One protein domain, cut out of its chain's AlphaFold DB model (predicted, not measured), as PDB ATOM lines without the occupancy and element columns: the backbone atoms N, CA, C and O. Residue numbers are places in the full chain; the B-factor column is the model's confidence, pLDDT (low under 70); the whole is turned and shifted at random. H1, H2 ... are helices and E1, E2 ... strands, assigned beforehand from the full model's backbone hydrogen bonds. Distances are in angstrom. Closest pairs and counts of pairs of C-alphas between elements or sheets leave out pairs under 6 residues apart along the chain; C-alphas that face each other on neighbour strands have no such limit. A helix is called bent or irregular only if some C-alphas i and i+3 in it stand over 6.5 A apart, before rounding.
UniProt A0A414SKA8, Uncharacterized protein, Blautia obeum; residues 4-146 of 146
ATOM      1  N   LYS A   4      95.569  72.019  97.262       93.69
ATOM      2  CA  LYS A   4      94.304  71.894  97.991       93.69
ATOM      3  C   LYS A   4      93.210  72.699  97.313       93.69
ATOM      4  O   LYS A   4      93.457  73.816  96.862       93.69
ATOM      5  N   ILE A   5      91.991  72.164  97.270       94.00
ATOM      6  CA  ILE A   5      90.833  72.905  96.744       94.00
ATOM      7  C   ILE A   5      90.513  74.079  97.674       94.00
ATOM      8  O   ILE A   5      90.165  75.160  97.206       94.00
ATOM      9  N   SER A   6      90.687  73.897  98.983       93.31
ATOM     10  CA  SER A   6      90.552  74.955  99.986       93.31
ATOM     11  C   SER A   6      91.480  76.159  99.748       93.31
ATOM     12  O   SER A   6      91.117  77.274 100.119       93.31
ATOM     13  N   ASP A   7      92.600  75.971  99.043       94.88
ATOM     14  CA  ASP A   7      93.551  77.030  98.680       94.88
ATOM     15  C   ASP A   7      93.272  77.653  97.290       94.88
ATOM     16  O   ASP A   7      94.029  78.506  96.819       94.88
ATOM     17  N   GLU A   8      92.171  77.292  96.616       94.12
ATOM     18  CA  GLU A   8      91.843  77.774  95.261       94.12
ATOM     19  C   GLU A   8      91.770  79.307  95.177       94.12
ATOM     20  O   GLU A   8      92.180  79.896  94.175       94.12
ATOM     21  N   ILE A   9      91.319  79.978  96.242       95.19
ATOM     22  CA  ILE A   9      91.283  81.449  96.311       95.19
ATOM     23  C   ILE A   9      92.697  82.038  96.202       95.19
ATOM     24  O   ILE A   9      92.906  82.996  95.457       95.19
ATOM     25  N   ILE A  10      93.681  81.437  96.876       95.50
ATOM     26  CA  ILE A  10      95.082  81.881  96.839       95.50
ATOM     27  C   ILE A  10      95.631  81.740  95.415       95.50
ATOM     28  O   ILE A  10      96.280  82.650  94.886       95.50
ATOM     29  N   ARG A  11      95.319  80.620  94.752       96.12
ATOM     30  CA  ARG A  11      95.702  80.399  93.355       96.12
ATOM     31  C   ARG A  11      95.048  81.410  92.416       96.12
ATOM     32  O   ARG A  11      95.734  81.975  91.565       96.12
ATOM     33  N   LEU A  12      93.752  81.677  92.578       96.94
ATOM     34  CA  LEU A  12      93.023  82.662  91.774       96.94
ATOM     35  C   LEU A  12      93.651  84.056  91.884       96.94
ATOM     36  O   LEU A  12      93.804  84.743  90.873       96.94
ATOM     37  N   GLU A  13      94.057  84.474  93.084       97.19
ATOM     38  CA  GLU A  13      94.757  85.744  93.283       97.19
ATOM     39  C   GLU A  13      96.117  85.777  92.581       97.19
ATOM     40  O   GLU A  13      96.451  86.778  91.936       97.19
ATOM     41  N   LYS A  14      96.885  84.684  92.655       97.38
ATOM     42  CA  LYS A  14      98.165  84.547  91.945       97.38
ATOM     43  C   LYS A  14      97.968  84.637  90.430       97.38
ATOM     44  O   LYS A  14      98.607  85.463  89.778       97.38
ATOM     45  N   VAL A  15      97.029  83.867  89.880       98.31
ATOM     46  CA  VAL A  15      96.688  83.888  88.450       98.31
ATOM     47  C   VAL A  15      96.223  85.277  88.018       98.31
ATOM     48  O   VAL A  15      96.658  85.770  86.982       98.31
ATOM     49  N   LYS A  16      95.402  85.963  88.820       98.38
ATOM     50  CA  LYS A  16      94.956  87.330  88.523       98.38
ATOM     51  C   LYS A  16      96.130  88.306  88.399       98.38
ATOM     52  O   LYS A  16      96.168  89.074  87.437       98.38
ATOM     53  N   LYS A  17      97.086  88.272  89.332       98.19
ATOM     54  CA  LYS A  17      98.291  89.124  89.286       98.19
ATOM     55  C   LYS A  17      99.146  88.816  88.057       98.19
ATOM     56  O   LYS A  17      99.555  89.736  87.352       98.19
ATOM     57  N   LEU A  18      99.349  87.534  87.755       98.56
ATOM     58  CA  LEU A  18     100.080  87.114  86.561       98.56
ATOM     59  C   LEU A  18      99.401  87.616  85.277       98.56
ATOM     60  O   LEU A  18     100.059  88.211  84.427       98.56
ATOM     61  N   LYS A  19      98.080  87.446  85.148       98.69
ATOM     62  CA  LYS A  19      97.317  87.946  83.994       98.69
ATOM     63  C   LYS A  19      97.487  89.455  83.820       98.69
ATOM     64  O   LYS A  19      97.720  89.912  82.707       98.69
ATOM     65  N   GLN A  20      97.440  90.232  84.904       98.50
ATOM     66  CA  GLN A  20      97.679  91.681  84.853       98.50
ATOM     67  C   GLN A  20      99.084  92.025  84.338       98.50
ATOM     68  O   GLN A  20      99.218  92.902  83.483       98.50
ATOM     69  N   LYS A  21     100.115  91.313  84.809       98.50
ATOM     70  CA  LYS A  21     101.490  91.451  84.308       98.50
ATOM     71  C   LYS A  21     101.565  91.164  82.806       98.50
ATOM     72  O   LYS A  21     102.045  92.009  82.054       98.50
ATOM     73  N   ILE A  22     101.017  90.033  82.355       98.75
ATOM     74  CA  ILE A  22     101.024  89.643  80.936       98.75
ATOM     75  C   ILE A  22     100.278  90.676  80.077       98.75
ATOM     76  O   ILE A  22     100.787  91.089  79.039       98.75
ATOM     77  N   LEU A  23      99.111  91.157  80.513       98.69
ATOM     78  CA  LEU A  23      98.365  92.201  79.796       98.69
ATOM     79  C   LEU A  23      99.166  93.505  79.671       98.69
ATOM     80  O   LEU A  23      99.114  94.160  78.628       98.69
ATOM     81  N   SER A  24      99.924  93.876  80.705       98.44
ATOM     82  CA  SER A  24     100.834  95.023  80.649       98.44
ATOM     83  C   SER A  24     101.936  94.815  79.603       98.44
ATOM     84  O   SER A  24     102.121  95.663  78.728       98.44
ATOM     85  N   GLU A  25     102.600  93.653  79.616       98.56
ATOM     86  CA  GLU A  25     103.623  93.286  78.623       98.56
ATOM     87  C   GLU A  25     103.073  93.305  77.182       98.56
ATOM     88  O   GLU A  25     103.734  93.806  76.263       98.56
ATOM     89  N   ILE A  26     101.843  92.810  76.982       98.69
ATOM     90  CA  ILE A  26     101.143  92.826  75.688       98.69
ATOM     91  C   ILE A  26     100.949  94.268  75.220       98.69
ATOM     92  O   ILE A  26     101.309  94.603  74.091       98.69
ATOM     93  N   ASN A  27     100.411  95.139  76.078       98.31
ATOM     94  CA  ASN A  27     100.135  96.532  75.725       98.31
ATOM     95  C   ASN A  27     101.419  97.306  75.389       98.31
ATOM     96  O   ASN A  27     101.440  98.064  74.416       98.31
ATOM     97  N   VAL A  28     102.500  97.094  76.146       98.00
ATOM     98  CA  VAL A  28     103.820  97.680  75.852       98.00
ATOM     99  C   VAL A  28     104.305  97.240  74.468       98.00
ATOM    100  O   VAL A  28     104.718  98.076  73.659       98.00
ATOM    101  N   SER A  29     104.202  95.946  74.166       97.62
ATOM    102  CA  SER A  29     104.645  95.383  72.886       97.62
ATOM    103  C   SER A  29     103.810  95.888  71.707       97.62
ATOM    104  O   SER A  29     104.379  96.345  70.716       97.62
ATOM    105  N   LEU A  30     102.478  95.899  71.829       97.56
ATOM    106  CA  LEU A  30     101.572  96.413  70.796       97.56
ATOM    107  C   LEU A  30     101.806  97.902  70.516       97.56
ATOM    108  O   LEU A  30     101.867  98.302  69.355       97.56
ATOM    109  N   ASN A  31     101.998  98.726  71.552       96.69
ATOM    110  CA  ASN A  31     102.306 100.147  71.373       96.69
ATOM    111  C   ASN A  31     103.637 100.354  70.639       96.69
ATOM    112  O   ASN A  31     103.732 101.198  69.745       96.69
ATOM    113  N   ARG A  32     104.658  99.557  70.971       94.62
ATOM    114  CA  ARG A  32     105.945  99.577  70.267       94.62
ATOM    115  C   ARG A  32     105.776  99.212  68.792       94.62
ATOM    116  O   ARG A  32     106.265  99.946  67.939       94.62
ATOM    117  N   TYR A  33     105.074  98.122  68.488       94.38
ATOM    118  CA  TYR A  33     104.864  97.658  67.111       94.38
ATOM    119  C   TYR A  33     104.049  98.647  66.290       94.38
ATOM    120  O   TYR A  33     104.447  98.991  65.182       94.38
ATOM    121  N   ARG A  34     102.986  99.204  66.877       92.19
ATOM    122  CA  ARG A  34     102.203 100.286  66.280       92.19
ATOM    123  C   ARG A  34     103.103 101.447  65.850       92.19
ATOM    124  O   ARG A  34     103.037 101.877  64.703       92.19
ATOM    125  N   ASN A  35     103.975 101.922  66.739       91.19
ATOM    126  CA  ASN A  35     104.894 103.021  66.434       91.19
ATOM    127  C   ASN A  35     105.901 102.673  65.326       91.19
ATOM    128  O   ASN A  35     106.228 103.546  64.525       91.19
ATOM    129  N   MET A  36     106.388 101.431  65.269       89.06
ATOM    130  CA  MET A  36     107.302 100.989  64.208       89.06
ATOM    131  C   MET A  36     106.609 100.948  62.844       89.06
ATOM    132  O   MET A  36     107.139 101.495  61.879       89.06
ATOM    133  N   ILE A  37     105.395 100.391  62.793       89.69
ATOM    134  CA  ILE A  37     104.583 100.317  61.572       89.69
ATOM    135  C   ILE A  37     104.279 101.724  61.038       89.69
ATOM    136  O   ILE A  37     104.456 101.982  59.852       89.69
ATOM    137  N   PHE A  38     103.876 102.664  61.902       87.44
ATOM    138  CA  PHE A  38     103.574 104.036  61.472       87.44
ATOM    139  C   PHE A  38     104.795 104.811  60.974       87.44
ATOM    140  O   PHE A  38     104.653 105.652  60.090       87.44
ATOM    141  N   LYS A  39     105.981 104.566  61.544       86.62
ATOM    142  CA  LYS A  39     107.202 105.269  61.136       86.62
ATOM    143  C   LYS A  39     107.712 104.802  59.778       86.62
ATOM    144  O   LYS A  39     108.168 105.637  59.007       86.62
ATOM    145  N   ASN A  40     107.627 103.503  59.489       81.81
ATOM    146  CA  ASN A  40     108.231 102.908  58.296       81.81
ATOM    147  C   ASN A  40     107.278 101.926  57.580       81.81
ATOM    148  O   ASN A  40     107.627 100.757  57.428       81.81
ATOM    149  N   PRO A  41     106.103 102.364  57.095       74.62
ATOM    150  CA  PRO A  41     105.051 101.466  56.595       74.62
ATOM    151  C   PRO A  41     105.453 100.609  55.381       74.62
ATOM    152  O   PRO A  41     104.849  99.570  55.141       74.62
ATOM    153  N   ASN A  42     106.478 101.024  54.628       76.75
ATOM    154  CA  ASN A  42     106.980 100.307  53.448       76.75
ATOM    155  C   ASN A  42     108.180  99.393  53.754       76.75
ATOM    156  O   ASN A  42     108.762  98.808  52.839       76.75
ATOM    157  N   ASP A  43     108.596  99.302  55.016       79.44
ATOM    158  CA  ASP A  43     109.661  98.397  55.432       79.44
ATOM    159  C   ASP A  43     109.144  96.952  55.427       79.44
ATOM    160  O   ASP A  43     108.049  96.665  55.909       79.44
ATOM    161  N   LYS A  44     109.960  96.019  54.928       76.44
ATOM    162  CA  LYS A  44     109.693  94.576  55.013       76.44
ATOM    163  C   LYS A  44     109.498  94.115  56.464       76.44
ATOM    164  O   LYS A  44     108.793  93.139  56.702       76.44
ATOM    165  N   SER A  45     110.059  94.838  57.435       81.75
ATOM    166  CA  SER A  45     109.832  94.602  58.864       81.75
ATOM    167  C   SER A  45     108.388  94.875  59.320       81.75
ATOM    168  O   SER A  45     107.974  94.366  60.363       81.75
ATOM    169  N   CYS A  46     107.575  95.601  58.541       86.69
ATOM    170  CA  CYS A  46     106.166  95.829  58.871       86.69
ATOM    171  C   CYS A  46     105.355  94.537  58.905       86.69
ATOM    172  O   CYS A  46     104.551  94.367  59.819       86.69
ATOM    173  N   GLU A  47     105.575  93.617  57.962       89.00
ATOM    174  CA  GLU A  47     104.867  92.332  57.950       89.00
ATOM    175  C   GLU A  47     105.129  91.559  59.248       89.00
ATOM    176  O   GLU A  47     104.195  91.058  59.876       89.00
ATOM    177  N   PHE A  48     106.384  91.551  59.704       90.94
ATOM    178  CA  PHE A  48     106.771  90.952  60.977       90.94
ATOM    179  C   PHE A  48     106.003  91.580  62.148       90.94
ATOM    180  O   PHE A  48     105.356  90.869  62.915       90.94
ATOM    181  N   PHE A  49     105.987  92.911  62.273       92.88
ATOM    182  CA  PHE A  49     105.270  93.580  63.366       92.88
ATOM    183  C   PHE A  49     103.752  93.386  63.308       92.88
ATOM    184  O   PHE A  49     103.107  93.314  64.357       92.88
ATOM    185  N   ILE A  50     103.175  93.278  62.110       92.94
ATOM    186  CA  ILE A  50     101.756  92.975  61.919       92.94
ATOM    187  C   ILE A  50     101.448  91.561  62.427       92.94
ATOM    188  O   ILE A  50     100.558  91.412  63.266       92.94
ATOM    189  N   LYS A  51     102.210  90.542  62.002       94.44
ATOM    190  CA  LYS A  51     102.041  89.149  62.462       94.44
ATOM    191  C   LYS A  51     102.177  89.033  63.980       94.44
ATOM    192  O   LYS A  51     101.286  88.499  64.640       94.44
ATOM    193  N   GLN A  52     103.222  89.636  64.545       95.62
ATOM    194  CA  GLN A  52     103.434  89.689  65.994       95.62
ATOM    195  C   GLN A  52     102.247  90.355  66.709       95.62
ATOM    196  O   GLN A  52     101.776  89.866  67.733       95.62
ATOM    197  N   SER A  53     101.702  91.443  66.156       96.44
ATOM    198  CA  SER A  53     100.539  92.125  66.737       96.44
ATOM    199  C   SER A  53      99.284  91.251  66.727       96.44
ATOM    200  O   SER A  53      98.581  91.200  67.735       96.44
ATOM    201  N   PHE A  54      99.011  90.527  65.636       96.19
ATOM    202  CA  PHE A  54      97.885  89.588  65.572       96.19
ATOM    203  C   PHE A  54      97.997  88.490  66.629       96.19
ATOM    204  O   PHE A  54      97.034  88.228  67.352       96.19
ATOM    205  N   VAL A  55      99.184  87.904  66.769       97.81
ATOM    206  CA  VAL A  55      99.453  86.886  67.786       97.81
ATOM    207  C   VAL A  55      99.245  87.428  69.200       97.81
ATOM    208  O   VAL A  55      98.610  86.771  70.024       97.81
ATOM    209  N   LEU A  56      99.702  88.649  69.483       98.44
ATOM    210  CA  LEU A  56      99.488  89.289  70.783       98.44
ATOM    211  C   LEU A  56      98.017  89.580  71.078       98.44
ATOM    212  O   LEU A  56      97.600  89.462  72.229       98.44
ATOM    213  N   LEU A  57      97.224  89.936  70.067       98.25
ATOM    214  CA  LEU A  57      95.780  90.107  70.231       98.25
ATOM    215  C   LEU A  57      95.100  88.771  70.564       98.25
ATOM    216  O   LEU A  57      94.247  88.733  71.446       98.25
ATOM    217  N   LYS A  58      95.528  87.663  69.948       98.25
ATOM    218  CA  LYS A  58      95.033  86.322  70.296       98.25
ATOM    219  C   LYS A  58      95.467  85.857  71.681       98.25
ATOM    220  O   LYS A  58      94.648  85.319  72.423       98.25
ATOM    221  N   LEU A  59      96.706  86.139  72.081       98.56
ATOM    222  CA  LEU A  59      97.134  85.913  73.460       98.56
ATOM    223  C   LEU A  59      96.290  86.731  74.439       98.56
ATOM    224  O   LEU A  59      95.862  86.204  75.460       98.56
ATOM    225  N   LYS A  60      96.012  87.999  74.124       98.56
ATOM    226  CA  LYS A  60      95.176  88.864  74.960       98.56
ATOM    227  C   LYS A  60      93.785  88.269  75.179       98.56
ATOM    228  O   LYS A  60      93.370  88.179  76.328       98.56
ATOM    229  N   GLU A  61      93.122  87.801  74.118       98.25
ATOM    230  CA  GLU A  61      91.823  87.112  74.210       98.25
ATOM    231  C   GLU A  61      91.886  85.913  75.180       98.25
ATOM    232  O   GLU A  61      91.034  85.772  76.059       98.25
ATOM    233  N   TYR A  62      92.928  85.079  75.081       98.25
ATOM    234  CA  TYR A  62      93.138  83.949  75.993       98.25
ATOM    235  C   TYR A  62      93.398  84.396  77.444       98.25
ATOM    236  O   TYR A  62      92.852  83.816  78.385       98.25
ATOM    237  N   ILE A  63      94.200  85.438  77.664       98.38
ATOM    238  CA  ILE A  63      94.519  85.942  79.009       98.38
ATOM    239  C   ILE A  63      93.294  86.583  79.675       98.38
ATOM    240  O   ILE A  63      93.088  86.409  80.877       98.38
ATOM    241  N   GLU A  64      92.457  87.281  78.908       98.12
ATOM    242  CA  GLU A  64      91.206  87.883  79.385       98.12
ATOM    243  C   GLU A  64      90.124  86.836  79.681       98.12
ATOM    244  O   GLU A  64      89.212  87.095  80.472       98.12
ATOM    245  N   TYR A  65      90.236  85.629  79.117       97.38
ATOM    246  CA  TYR A  65      89.328  84.538  79.436       97.38
ATOM    247  C   TYR A  65      89.371  84.189  80.930       97.38
ATOM    248  O   TYR A  65      90.428  83.974  81.531       97.38
ATOM    249  N   LYS A  66      88.188  84.089  81.547       94.50
ATOM    250  CA  LYS A  66      88.036  83.898  82.998       94.50
ATOM    251  C   LYS A  66      88.796  82.673  83.519       94.50
ATOM    252  O   LYS A  66      89.397  82.758  84.587       94.50
ATOM    253  N   TYR A  67      88.783  81.571  82.772       93.62
ATOM    254  CA  TYR A  67      89.307  80.280  83.230       93.62
ATOM    255  C   TYR A  67      90.706  79.936  82.706       93.62
ATOM    256  O   TYR A  67      91.200  78.861  83.026       93.62
ATOM    257  N   SER A  68      91.374  80.819  81.950       96.88
ATOM    258  CA  SER A  68      92.768  80.551  81.567       96.88
ATOM    259  C   SER A  68      93.665  80.438  82.801       96.88
ATOM    260  O   SER A  68      93.501  81.202  83.762       96.88
ATOM    261  N   PHE A  69      94.589  79.480  82.751       97.62
ATOM    262  CA  PHE A  69      95.496  79.053  83.823       97.62
ATOM    263  C   PHE A  69      94.867  78.310  85.014       97.62
ATOM    264  O   PHE A  69      95.546  78.047  86.015       97.62
ATOM    265  N   MET A  70      93.583  77.962  84.917       97.06
ATOM    266  CA  MET A  70      92.828  77.285  85.975       97.06
ATOM    267  C   MET A  70      92.334  75.892  85.571       97.06
ATOM    268  O   MET A  70      91.617  75.265  86.352       97.06
ATOM    269  N   ASP A  71      92.698  75.393  84.386       96.31
ATOM    270  CA  ASP A  71      92.358  74.028  83.981       96.31
ATOM    271  C   ASP A  71      93.014  72.995  84.911       96.31
ATOM    272  O   ASP A  71      94.090  73.233  85.475       96.31
ATOM    273  N   TYR A  72      92.368  71.844  85.087       95.88
ATOM    274  CA  TYR A  72      92.830  70.791  85.988       95.88
ATOM    275  C   TYR A  72      92.714  69.401  85.368       95.88
ATOM    276  O   TYR A  72      91.779  69.072  84.648       95.88
ATOM    277  N   GLN A  73      93.671  68.548  85.717       95.50
ATOM    278  CA  GLN A  73      93.733  67.151  85.288       95.50
ATOM    279  C   GLN A  73      92.949  66.234  86.229       95.50
ATOM    280  O   GLN A  73      92.452  65.188  85.819       95.50
ATOM    281  N   TYR A  74      92.867  66.601  87.509       96.00
ATOM    282  CA  TYR A  74      92.217  65.801  88.541       96.00
ATOM    283  C   TYR A  74      91.662  66.690  89.650       96.00
ATOM    284  O   TYR A  74      92.319  67.642  90.069       96.00
ATOM    285  N   ARG A  75      90.473  66.355  90.161       95.69
ATOM    286  CA  ARG A  75      89.829  67.052  91.279       95.69
ATOM    287  C   ARG A  75      89.063  66.057  92.147       95.69
ATOM    288  O   ARG A  75      88.250  65.292  91.636       95.69
ATOM    289  N   ASN A  76      89.310  66.082  93.453       95.94
ATOM    290  CA  ASN A  76      88.651  65.248  94.453       95.94
ATOM    291  C   ASN A  76      88.265  66.106  95.662       95.94
ATOM    292  O   ASN A  76      89.125  66.513  96.440       95.94
ATOM    293  N   ILE A  77      86.966  66.373  95.793       94.00
ATOM    294  CA  ILE A  77      86.408  67.255  96.827       94.00
ATOM    295  C   ILE A  77      86.549  66.624  98.216       94.00
ATOM    296  O   ILE A  77      86.986  67.301  99.139       94.00
ATOM    297  N   ASP A  78      86.259  65.329  98.349       95.44
ATOM    298  CA  ASP A  78      86.274  64.625  99.640       95.44
ATOM    299  C   ASP A  78      87.665  64.597 100.278       95.44
ATOM    300  O   ASP A  78      87.807  64.570 101.498       95.44
ATOM    301  N   ARG A  79      88.703  64.588  99.439       94.69
ATOM    302  CA  ARG A  79      90.102  64.584  99.876       94.69
ATOM    303  C   ARG A  79      90.743  65.966  99.876       94.69
ATOM    304  O   ARG A  79      91.913  66.051 100.224       94.69
ATOM    305  N   ASP A  80      90.006  67.005  99.482       96.00
ATOM    306  CA  ASP A  80      90.518  68.365  99.307       96.00
ATOM    307  C   ASP A  80      91.764  68.414  98.399       96.00
ATOM    308  O   ASP A  80      92.783  69.011  98.733       96.00
ATOM    309  N   ILE A  81      91.709  67.725  97.251       96.06
ATOM    310  CA  ILE A  81      92.837  67.600  96.315       96.06
ATOM    311  C   ILE A  81      92.444  68.096  94.926       96.06
ATOM    312  O   ILE A  81      91.442  67.667  94.350       96.06
ATOM    313  N   ILE A  82      93.310  68.908  94.332       96.75
ATOM    314  CA  ILE A  82      93.265  69.296  92.925       96.75
ATOM    315  C   ILE A  82      94.663  69.209  92.305       96.75
ATOM    316  O   ILE A  82      95.678  69.479  92.944       96.75
ATOM    317  N   ILE A  83      94.719  68.778  91.047       96.25
ATOM    318  CA  ILE A  83      95.933  68.776  90.230       96.25
ATOM    319  C   ILE A  83      95.653  69.671  89.034       96.25
ATOM    320  O   ILE A  83      94.992  69.250  88.082       96.25
ATOM    321  N   TYR A  84      96.135  70.907  89.095       97.31
ATOM    322  CA  TYR A  84      96.019  71.840  87.981       97.31
ATOM    323  C   TYR A  84      96.916  71.425  86.812       97.31
ATOM    324  O   TYR A  84      97.970  70.813  87.001       97.31
ATOM    325  N   THR A  85      96.493  71.772  85.596       97.25
ATOM    326  CA  THR A  85      97.248  71.516  84.366       97.25
ATOM    327  C   THR A  85      98.574  72.274  84.372       97.25
ATOM    328  O   THR A  85      99.596  71.721  83.978       97.25
ATOM    329  N   ILE A  86      98.566  73.505  84.885       97.50
ATOM    330  CA  ILE A  86      99.755  74.340  85.082       97.50
ATOM    331  C   ILE A  86     100.182  74.268  86.543       97.50
ATOM    332  O   ILE A  86      99.367  74.486  87.445       97.50
ATOM    333  N   SER A  87     101.463  74.003  86.789       95.62
ATOM    334  CA  SER A  87     101.975  73.880  88.150       95.62
ATOM    335  C   SER A  87     102.096  75.235  88.855       95.62
ATOM    336  O   SER A  87     102.297  76.268  88.217       95.62
ATOM    337  N   ASP A  88     102.035  75.248  90.192       95.38
ATOM    338  CA  ASP A  88     102.337  76.465  90.963       95.38
ATOM    339  C   ASP A  88     103.748  77.004  90.666       95.38
ATOM    340  O   ASP A  88     103.965  78.215  90.610       95.38
ATOM    341  N   LYS A  89     104.702  76.101  90.404       95.06
ATOM    342  CA  LYS A  89     106.070  76.454  90.020       95.06
ATOM    343  C   LYS A  89     106.098  77.270  88.729       95.06
ATOM    344  O   LYS A  89     106.750  78.308  88.702       95.06
ATOM    345  N   ASP A  90     105.376  76.837  87.699       96.94
ATOM    346  CA  ASP A  90     105.282  77.571  86.434       96.94
ATOM    347  C   ASP A  90     104.705  78.971  86.650       96.94
ATOM    348  O   ASP A  90     105.296  79.960  86.220       96.94
ATOM    349  N   LEU A  91     103.615  79.078  87.421       97.38
ATOM    350  CA  LEU A  91     103.042  80.377  87.777       97.38
ATOM    351  C   LEU A  91     104.066  81.279  88.479       97.38
ATOM    352  O   LEU A  91     104.119  82.478  88.197       97.38
ATOM    353  N   ASN A  92     104.889  80.724  89.371       96.69
ATOM    354  CA  ASN A  92     105.923  81.477  90.078       96.69
ATOM    355  C   ASN A  92     107.049  81.943  89.150       96.69
ATOM    356  O   ASN A  92     107.489  83.083  89.285       96.69
ATOM    357  N   ILE A  93     107.486  81.102  88.206       96.75
ATOM    358  CA  ILE A  93     108.480  81.464  87.184       96.75
ATOM    359  C   ILE A  93     107.948  82.622  86.339       96.75
ATOM    360  O   ILE A  93     108.589  83.665  86.223       96.75
ATOM    361  N   TRP A  94     106.731  82.487  85.815       98.00
ATOM    362  CA  TRP A  94     106.137  83.491  84.932       98.00
ATOM    363  C   TRP A  94     105.837  84.822  85.635       98.00
ATOM    364  O   TRP A  94     105.752  85.875  84.990       98.00
ATOM    365  N   SER A  95     105.685  84.776  86.961       97.06
ATOM    366  CA  SER A  95     105.451  85.944  87.810       97.06
ATOM    367  C   SER A  95     106.724  86.717  88.161       97.06
ATOM    368  O   SER A  95     106.608  87.820  88.692       97.06
ATOM    369  N   GLN A  96     107.923  86.190  87.880       95.12
ATOM    370  CA  GLN A  96     109.168  86.916  88.141       95.12
ATOM    371  C   GLN A  96     109.245  88.193  87.294       95.12
ATOM    372  O   GLN A  96     108.860  88.199  86.123       95.12
ATOM    373  N   GLU A  97     109.756  89.279  87.879       92.75
ATOM    374  CA  GLU A  97     109.890  90.569  87.187       92.75
ATOM    375  C   GLU A  97     110.811  90.486  85.965       92.75
ATOM    376  O   GLU A  97     110.546  91.128  84.951       92.75
ATOM    377  N   ASP A  98     111.864  89.666  86.037       91.00
ATOM    378  CA  ASP A  98     112.843  89.483  84.965       91.00
ATOM    379  C   ASP A  98     112.434  88.429  83.921       91.00
ATOM    380  O   ASP A  98     113.144  88.230  82.936       91.00
ATOM    381  N   TYR A  99     111.279  87.784  84.094       94.94
ATOM    382  CA  TYR A  99     110.720  86.854  83.119       94.94
ATOM    383  C   TYR A  99     109.715  87.569  82.211       94.94
ATOM    384  O   TYR A  99     108.696  88.067  82.690       94.94
ATOM    385  N   SER A 100     109.937  87.579  80.892       95.75
ATOM    386  CA  SER A 100     108.943  88.090  79.936       95.75
ATOM    387  C   SER A 100     108.146  86.951  79.307       95.75
ATOM    388  O   SER A 100     108.606  86.282  78.380       95.75
ATOM    389  N   PHE A 101     106.903  86.796  79.767       98.19
ATOM    390  CA  PHE A 101     105.966  85.819  79.219       98.19
ATOM    391  C   PHE A 101     105.663  86.118  77.753       98.19
ATOM    392  O   PHE A 101     105.661  85.217  76.917       98.19
ATOM    393  N   VAL A 102     105.448  87.396  77.429       98.12
ATOM    394  CA  VAL A 102     105.131  87.819  76.064       98.12
ATOM    395  C   VAL A 102     106.282  87.518  75.116       98.12
ATOM    396  O   VAL A 102     106.049  86.967  74.047       98.12
ATOM    397  N   THR A 103     107.523  87.818  75.503       96.75
ATOM    398  CA  THR A 103     108.686  87.550  74.645       96.75
ATOM    399  C   THR A 103     108.828  86.056  74.366       96.75
ATOM    400  O   THR A 103     108.970  85.670  73.208       96.75
ATOM    401  N   ARG A 104     108.714  85.211  75.401       96.44
ATOM    402  CA  ARG A 104     108.747  83.753  75.237       96.44
ATOM    403  C   ARG A 104     107.631  83.265  74.313       96.44
ATOM    404  O   ARG A 104     107.899  82.506  73.388       96.44
ATOM    405  N   PHE A 105     106.403  83.740  74.509       97.94
ATOM    406  CA  PHE A 105     105.272  83.371  73.657       97.94
ATOM    407  C   PHE A 105     105.472  83.767  72.195       97.94
ATOM    408  O   PHE A 105     105.171  82.973  71.308       97.94
ATOM    409  N   LEU A 106     106.025  84.953  71.930       97.56
ATOM    410  CA  LEU A 106     106.305  85.381  70.562       97.56
ATOM    411  C   LEU A 106     107.370  84.505  69.887       97.56
ATOM    412  O   LEU A 106     107.195  84.150  68.723       97.56
ATOM    413  N   VAL A 107     108.414  84.095  70.616       95.44
ATOM    414  CA  VAL A 107     109.426  83.148  70.107       95.44
ATOM    415  C   VAL A 107     108.784  81.818  69.711       95.44
ATOM    416  O   VAL A 107     109.058  81.301  68.631       95.44
ATOM    417  N   GLU A 108     107.900  81.273  70.548       96.12
ATOM    418  CA  GLU A 108     107.205  80.024  70.219       96.12
ATOM    419  C   GLU A 108     106.206  80.198  69.069       96.12
ATOM    420  O   GLU A 108     106.073  79.307  68.235       96.12
ATOM    421  N   SER A 109     105.557  81.361  68.959       96.12
ATOM    422  CA  SER A 109     104.657  81.656  67.839       96.12
ATOM    423  C   SER A 109     105.380  81.713  66.493       96.12
ATOM    424  O   SER A 109     104.844  81.256  65.488       96.12
ATOM    425  N   GLU A 110     106.615  82.218  66.465       94.81
ATOM    426  CA  GLU A 110     107.418  82.309  65.245       94.81
ATOM    427  C   GLU A 110     107.825  80.920  64.730       94.81
ATOM    428  O   GLU A 110     107.838  80.682  63.524       94.81
ATOM    429  N   ARG A 111     108.065  79.961  65.635       93.06
ATOM    430  CA  ARG A 111     108.408  78.570  65.285       93.06
ATOM    431  C   ARG A 111     107.297  77.822  64.551       93.06
ATOM    432  O   ARG A 111     107.578  76.814  63.909       93.06
ATOM    433  N   ILE A 112     106.062  78.299  64.656       93.12
ATOM    434  CA  ILE A 112     104.877  77.695  64.040       93.12
ATOM    435  C   ILE A 112     104.216  78.626  63.013       93.12
ATOM    436  O   ILE A 112     103.025  78.500  62.741       93.12
ATOM    437  N   ASP A 113     104.978  79.584  62.475       92.25
ATOM    438  CA  ASP A 113     104.511  80.572  61.490       92.25
ATOM    439  C   ASP A 113     103.231  81.310  61.927       92.25
ATOM    440  O   ASP A 113     102.315  81.570  61.149       92.25
ATOM    441  N   TYR A 114     103.176  81.670  63.211       91.88
ATOM    442  CA  TYR A 114     102.137  82.502  63.818       91.88
ATOM    443  C   TYR A 114     100.720  81.891  63.869       91.88
ATOM    444  O   TYR A 114      99.792  82.567  64.326       91.88
ATOM    445  N   ASP A 115     100.534  80.613  63.515       92.94
ATOM    446  CA  ASP A 115      99.289  79.873  63.784       92.94
ATOM    447  C   ASP A 115      99.227  79.411  65.247       92.94
ATOM    448  O   ASP A 115      99.477  78.263  65.606       92.94
ATOM    449  N   VAL A 116      98.875  80.339  66.134       94.38
ATOM    450  CA  VAL A 116      98.908  80.119  67.588       94.38
ATOM    451  C   VAL A 116      97.732  79.327  68.158       94.38
ATOM    452  O   VAL A 116      97.618  79.204  69.380       94.38
ATOM    453  N   SER A 117      96.872  78.754  67.315       91.62
ATOM    454  CA  SER A 117      95.720  77.953  67.754       91.62
ATOM    455  C   SER A 117      96.121  76.806  68.693       91.62
ATOM    456  O   SER A 117      95.425  76.523  69.668       91.62
ATOM    457  N   GLN A 118      97.291  76.206  68.460       92.69
ATOM    458  CA  GLN A 118      97.831  75.111  69.271       92.69
ATOM    459  C   GLN A 118      98.531  75.574  70.559       92.69
ATOM    460  O   GLN A 118      98.693  74.772  71.480       92.69
ATOM    461  N   LEU A 119      98.918  76.852  70.652       96.44
ATOM    462  CA  LEU A 119      99.634  77.400  71.812       96.44
ATOM    463  C   LEU A 119      98.687  77.944  72.887       96.44
ATOM    464  O   LEU A 119      99.030  77.987  74.064       96.44
ATOM    465  N   LEU A 120      97.490  78.387  72.501       97.12
ATOM    466  CA  LEU A 120      96.573  79.122  73.378       97.12
ATOM    467  C   LEU A 120      95.677  78.197  74.212       97.12
ATOM    468  O   LEU A 120      94.450  78.234  74.118       97.12
ATOM    469  N   ASN A 121      96.292  77.342  75.026       97.31
ATOM    470  CA  ASN A 121      95.589  76.463  75.956       97.31
ATOM    471  C   ASN A 121      96.469  76.070  77.150       97.31
ATOM    472  O   ASN A 121      97.694  76.003  77.050       97.31
ATOM    473  N   ASP A 122      95.829  75.747  78.275       97.50
ATOM    474  CA  ASP A 122      96.519  75.416  79.526       97.50
ATOM    475  C   ASP A 122      97.427  74.184  79.403       97.50
ATOM    476  O   ASP A 122      98.440  74.123  80.092       97.50
ATOM    477  N   LYS A 123      97.118  73.221  78.518       97.00
ATOM    478  CA  LYS A 123      97.977  72.042  78.309       97.00
ATOM    479  C   LYS A 123      99.314  72.442  77.700       97.00
ATOM    480  O   LYS A 123     100.352  72.051  78.220       97.00
ATOM    481  N   TYR A 124      99.304  73.244  76.639       97.25
ATOM    482  CA  TYR A 124     100.538  73.754  76.052       97.25
ATOM    483  C   TYR A 124     101.354  74.541  77.087       97.25
ATOM    484  O   TYR A 124     102.539  74.266  77.288       97.25
ATOM    485  N   PHE A 125     100.705  75.461  77.806       97.62
ATOM    486  CA  PHE A 125     101.379  76.255  78.830       97.62
ATOM    487  C   PHE A 125     101.940  75.402  79.977       97.62
ATOM    488  O   PHE A 125     103.061  75.641  80.412       97.62
ATOM    489  N   GLY A 126     101.206  74.388  80.434       96.06
ATOM    490  CA  GLY A 126     101.610  73.534  81.553       96.06
ATOM    491  C   GLY A 126     102.654  72.470  81.216       96.06
ATOM    492  O   GLY A 126     103.334  71.995  82.120       96.06
ATOM    493  N   TYR A 127     102.795  72.084  79.944       94.31
ATOM    494  CA  TYR A 127     103.689  70.985  79.557       94.31
ATOM    495  C   TYR A 127     104.841  71.376  78.633       94.31
ATOM    496  O   TYR A 127     105.804  70.618  78.530       94.31
ATOM    497  N   SER A 128     104.744  72.494  77.913       94.88
ATOM    498  CA  SER A 128     105.659  72.782  76.797       94.88
ATOM    499  C   SER A 128     106.183  74.214  76.755       94.88
ATOM    500  O   SER A 128     107.163  74.472  76.065       94.88
ATOM    501  N   PHE A 129     105.567  75.147  77.480       96.62
ATOM    502  CA  PHE A 129     105.929  76.561  77.390       96.62
ATOM    503  C   PHE A 129     107.198  76.929  78.175       96.62
ATOM    504  O   PHE A 129     108.099  77.568  77.620       96.62
ATOM    505  N   THR A 130     107.276  76.522  79.445       94.44
ATOM    506  CA  THR A 130     108.431  76.792  80.317       94.44
ATOM    507  C   THR A 130     109.623  75.937  79.893       94.44
ATOM    508  O   THR A 130     109.529  74.709  79.849       94.44
ATOM    509  N   ASP A 131     110.763  76.563  79.604       89.12
ATOM    510  CA  ASP A 131     111.990  75.829  79.295       89.12
ATOM    511  C   ASP A 131     112.559  75.161  80.556       89.12
ATOM    512  O   ASP A 131     112.535  75.721  81.658       89.12
ATOM    513  N   ILE A 132     113.157  73.978  80.406       88.75
ATOM    514  CA  ILE A 132     113.815  73.295  81.526       88.75
ATOM    515  C   ILE A 132     114.922  74.156  82.152       88.75
ATOM    516  O   ILE A 132     115.120  74.135  83.368       88.75
ATOM    517  N   SER A 133     115.602  74.966  81.340       89.25
ATOM    518  CA  SER A 133     116.641  75.894  81.779       89.25
ATOM    519  C   SER A 133     116.074  76.976  82.698       89.25
ATOM    520  O   SER A 133     116.694  77.299  83.710       89.25
ATOM    521  N   GLU A 134     114.879  77.493  82.402       89.75
ATOM    522  CA  GLU A 134     114.182  78.490  83.227       89.75
ATOM    523  C   GLU A 134     113.777  77.891  84.574       89.75
ATOM    524  O   GLU A 134     114.034  78.485  85.622       89.75
ATOM    525  N   SER A 135     113.253  76.662  84.559       89.62
ATOM    526  CA  SER A 135     112.950  75.904  85.776       89.62
ATOM    527  C   SER A 135     114.196  75.703  86.653       89.62
ATOM    528  O   SER A 135     114.147  75.948  87.859       89.62
ATOM    529  N   ILE A 136     115.335  75.315  86.066       90.69
ATOM    530  CA  ILE A 136     116.603  75.137  86.799       90.69
ATOM    531  C   ILE A 136     117.110  76.469  87.368       90.69
ATOM    532  O   ILE A 136     117.611  76.519  88.494       90.69
ATOM    533  N   LEU A 137     117.020  77.556  86.596       90.38
ATOM    534  CA  LEU A 137     117.434  78.886  87.045       90.38
ATOM    535  C   LEU A 137     116.572  79.380  88.208       90.38
ATOM    536  O   LEU A 137     117.113  79.939  89.165       90.38
ATOM    537  N   TYR A 138     115.262  79.139  88.155       92.25
ATOM    538  CA  TYR A 138     114.345  79.447  89.246       92.25
ATOM    539  C   TYR A 138     114.724  78.701  90.528       92.25
ATOM    540  O   TYR A 138     114.909  79.339  91.565       92.25
ATOM    541  N   ASP A 139     114.953  77.387  90.450       91.00
ATOM    542  CA  ASP A 139     115.340  76.579  91.614       91.00
ATOM    543  C   ASP A 139     116.661  77.068  92.229       91.00
ATOM    544  O   ASP A 139     116.792  77.195  93.448       91.00
ATOM    545  N   LYS A 140     117.641  77.429  91.390       89.81
ATOM    546  CA  LYS A 140     118.911  78.011  91.851       89.81
ATOM    547  C   LYS A 140     118.732  79.364  92.535       89.81
ATOM    548  O   LYS A 140     119.483  79.653  93.464       89.81
ATOM    549  N   LYS A 141     117.802  80.205  92.069       88.31
ATOM    550  CA  LYS A 141     117.490  81.484  92.724       88.31
ATOM    551  C   LYS A 141     116.885  81.230  94.103       88.31
ATOM    552  O   LYS A 141     117.395  81.789  95.063       88.31
ATOM    553  N   GLN A 142     115.902  80.331  94.208       84.31
ATOM    554  CA  GLN A 142     115.249  79.998  95.482       84.31
ATOM    555  C   GLN A 142     116.243  79.462  96.521       84.31
ATOM    556  O   GLN A 142     116.271  79.952  97.646       84.31
ATOM    557  N   ASN A 143     117.134  78.552  96.116       74.62
ATOM    558  CA  ASN A 143     118.152  77.966  96.998       74.62
ATOM    559  C   ASN A 143     119.243  78.948  97.460       74.62
ATOM    560  O   ASN A 143     119.984  78.627  98.378       74.62
ATOM    561  N   LYS A 144     119.393  80.112  96.815       62.00
ATOM    562  CA  LYS A 144     120.316  81.172  97.264       62.00
ATOM    563  C   LYS A 144     119.679  82.133  98.268       62.00
ATOM    564  O   LYS A 144     120.394  82.903  98.900       62.00
ATOM    565  N   THR A 145     118.353  82.133  98.345       57.41
ATOM    566  CA  THR A 145     117.544  82.964  99.249       57.41
ATOM    567  C   THR A 145     117.056  82.211 100.488       57.41
ATOM    568  O   THR A 145     116.451  82.840 101.352       57.41
ATOM    569  N   ALA A 146     117.304  80.899 100.560       49.91
ATOM    570  CA  ALA A 146     117.093  80.052 101.735       49.91
ATOM    571  C   ALA A 146     118.361  80.007 102.599       49.91
ATOM    572  O   ALA A 146     118.212  80.001 103.839       49.91
TER     573      ALA A 146
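What this domain is: This is residues 4 to 146 of the 146 residues of an uncharacterized protein of Blautia obeum (UniProt A0A414SKA8). A long helical hairpin makes the length of this domain: H1 runs most of the way along it, and H2 folds back beside the later part of H1. The short helices H3 and H4 pack in turn on one side of H1, the small strand hairpin E1 E2 sits by its first residues, H5 lies beyond H3 and H4, and the last turns of H6 stick out, with residues 140 to 146 standing free. The printed part has 143 residues, with six named helices and two strands in the order H1 H2 E1 E2 H3 H4 H5 H6; the sheet E1 - E2 is antiparallel and the class is mostly helix. It is only just compact, close to loose, with a radius of gyration of the C-alphas of 17.1 A, and its elongated outline spans 61 by 34 by 24 A.

Where its parts are: Find C-alpha 5 at (90.833, 72.905, 96.744); from there H1, residues 5 to 39, runs 50.8 A to C-alpha 39 at (107.202, 105.269, 61.136). H1 has a kink of 26 degrees near residue 12 and is irregular, with C-alphas 6 and 9 7.5 A apart. Next come H2, residues 45 to 64, 28.5 A long, then E1, residues 72 to 76, and E2, residues 81 to 84. Read on to H3, residues 88 to 94, H4, residues 101 to 111, 15.9 A long, and H5, residues 122 to 129, only just irregular with C-alphas 126 and 129 6.7 A apart. H6, residues 132 to 145, runs 20.5 A to C-alpha 145 at (117.544, 82.964, 99.249).

How they stand to each other: Begin at the hub, H1, which touches H2, H3 and H4. H1 and H2 form a helical hairpin, opposite ways at a shallow tilt of 22 degrees; their closest C-alphas, Ile 37 and Cys 46, are 5.5 A apart. With residues 14 to 18 alone H1 touches H3, closest at the C-alphas of Leu 18 and Trp 94, 7.2 A. With residues 22 to 26 alone it touches H4 at a steep tilt of 65 degrees, closest at the C-alphas of Glu 25 and Val 102, 6.2 A. H2 touches H4 too, closest at the C-alphas of Gln 52 and Leu 106, 6.9 A. The closest C-alphas of H1 and E2, Ile 5 and Ile 81, are 5.7 A apart. In the hairpin of E1 and E2, look for N 76 and O 81, and N 83 and O 74, both 2.8 A apart. H5 is close to H3 but not clearly touching, with the C-alphas of Asp 90 and Gly 126 closest at 7.3 A. H6 touches H3 with residues 134 to 138 alone, about perpendicular at 82 degrees, closest at the C-alphas of Ile 93 and Tyr 138, 6.5 A. In H2, H3, H4 and H6 every O i to N i+4 pair is within hydrogen-bond range; H1 has 29 of 31 and H5 3 of 4.

The domain as a whole: The two C-alphas farthest apart, those of Asn 42 and Asp 78, are 61.9 A from each other. The printed part has no cut, and no link is long. The mean pLDDT of the printed part is 93.5, and residues 144 to 146 are under 70.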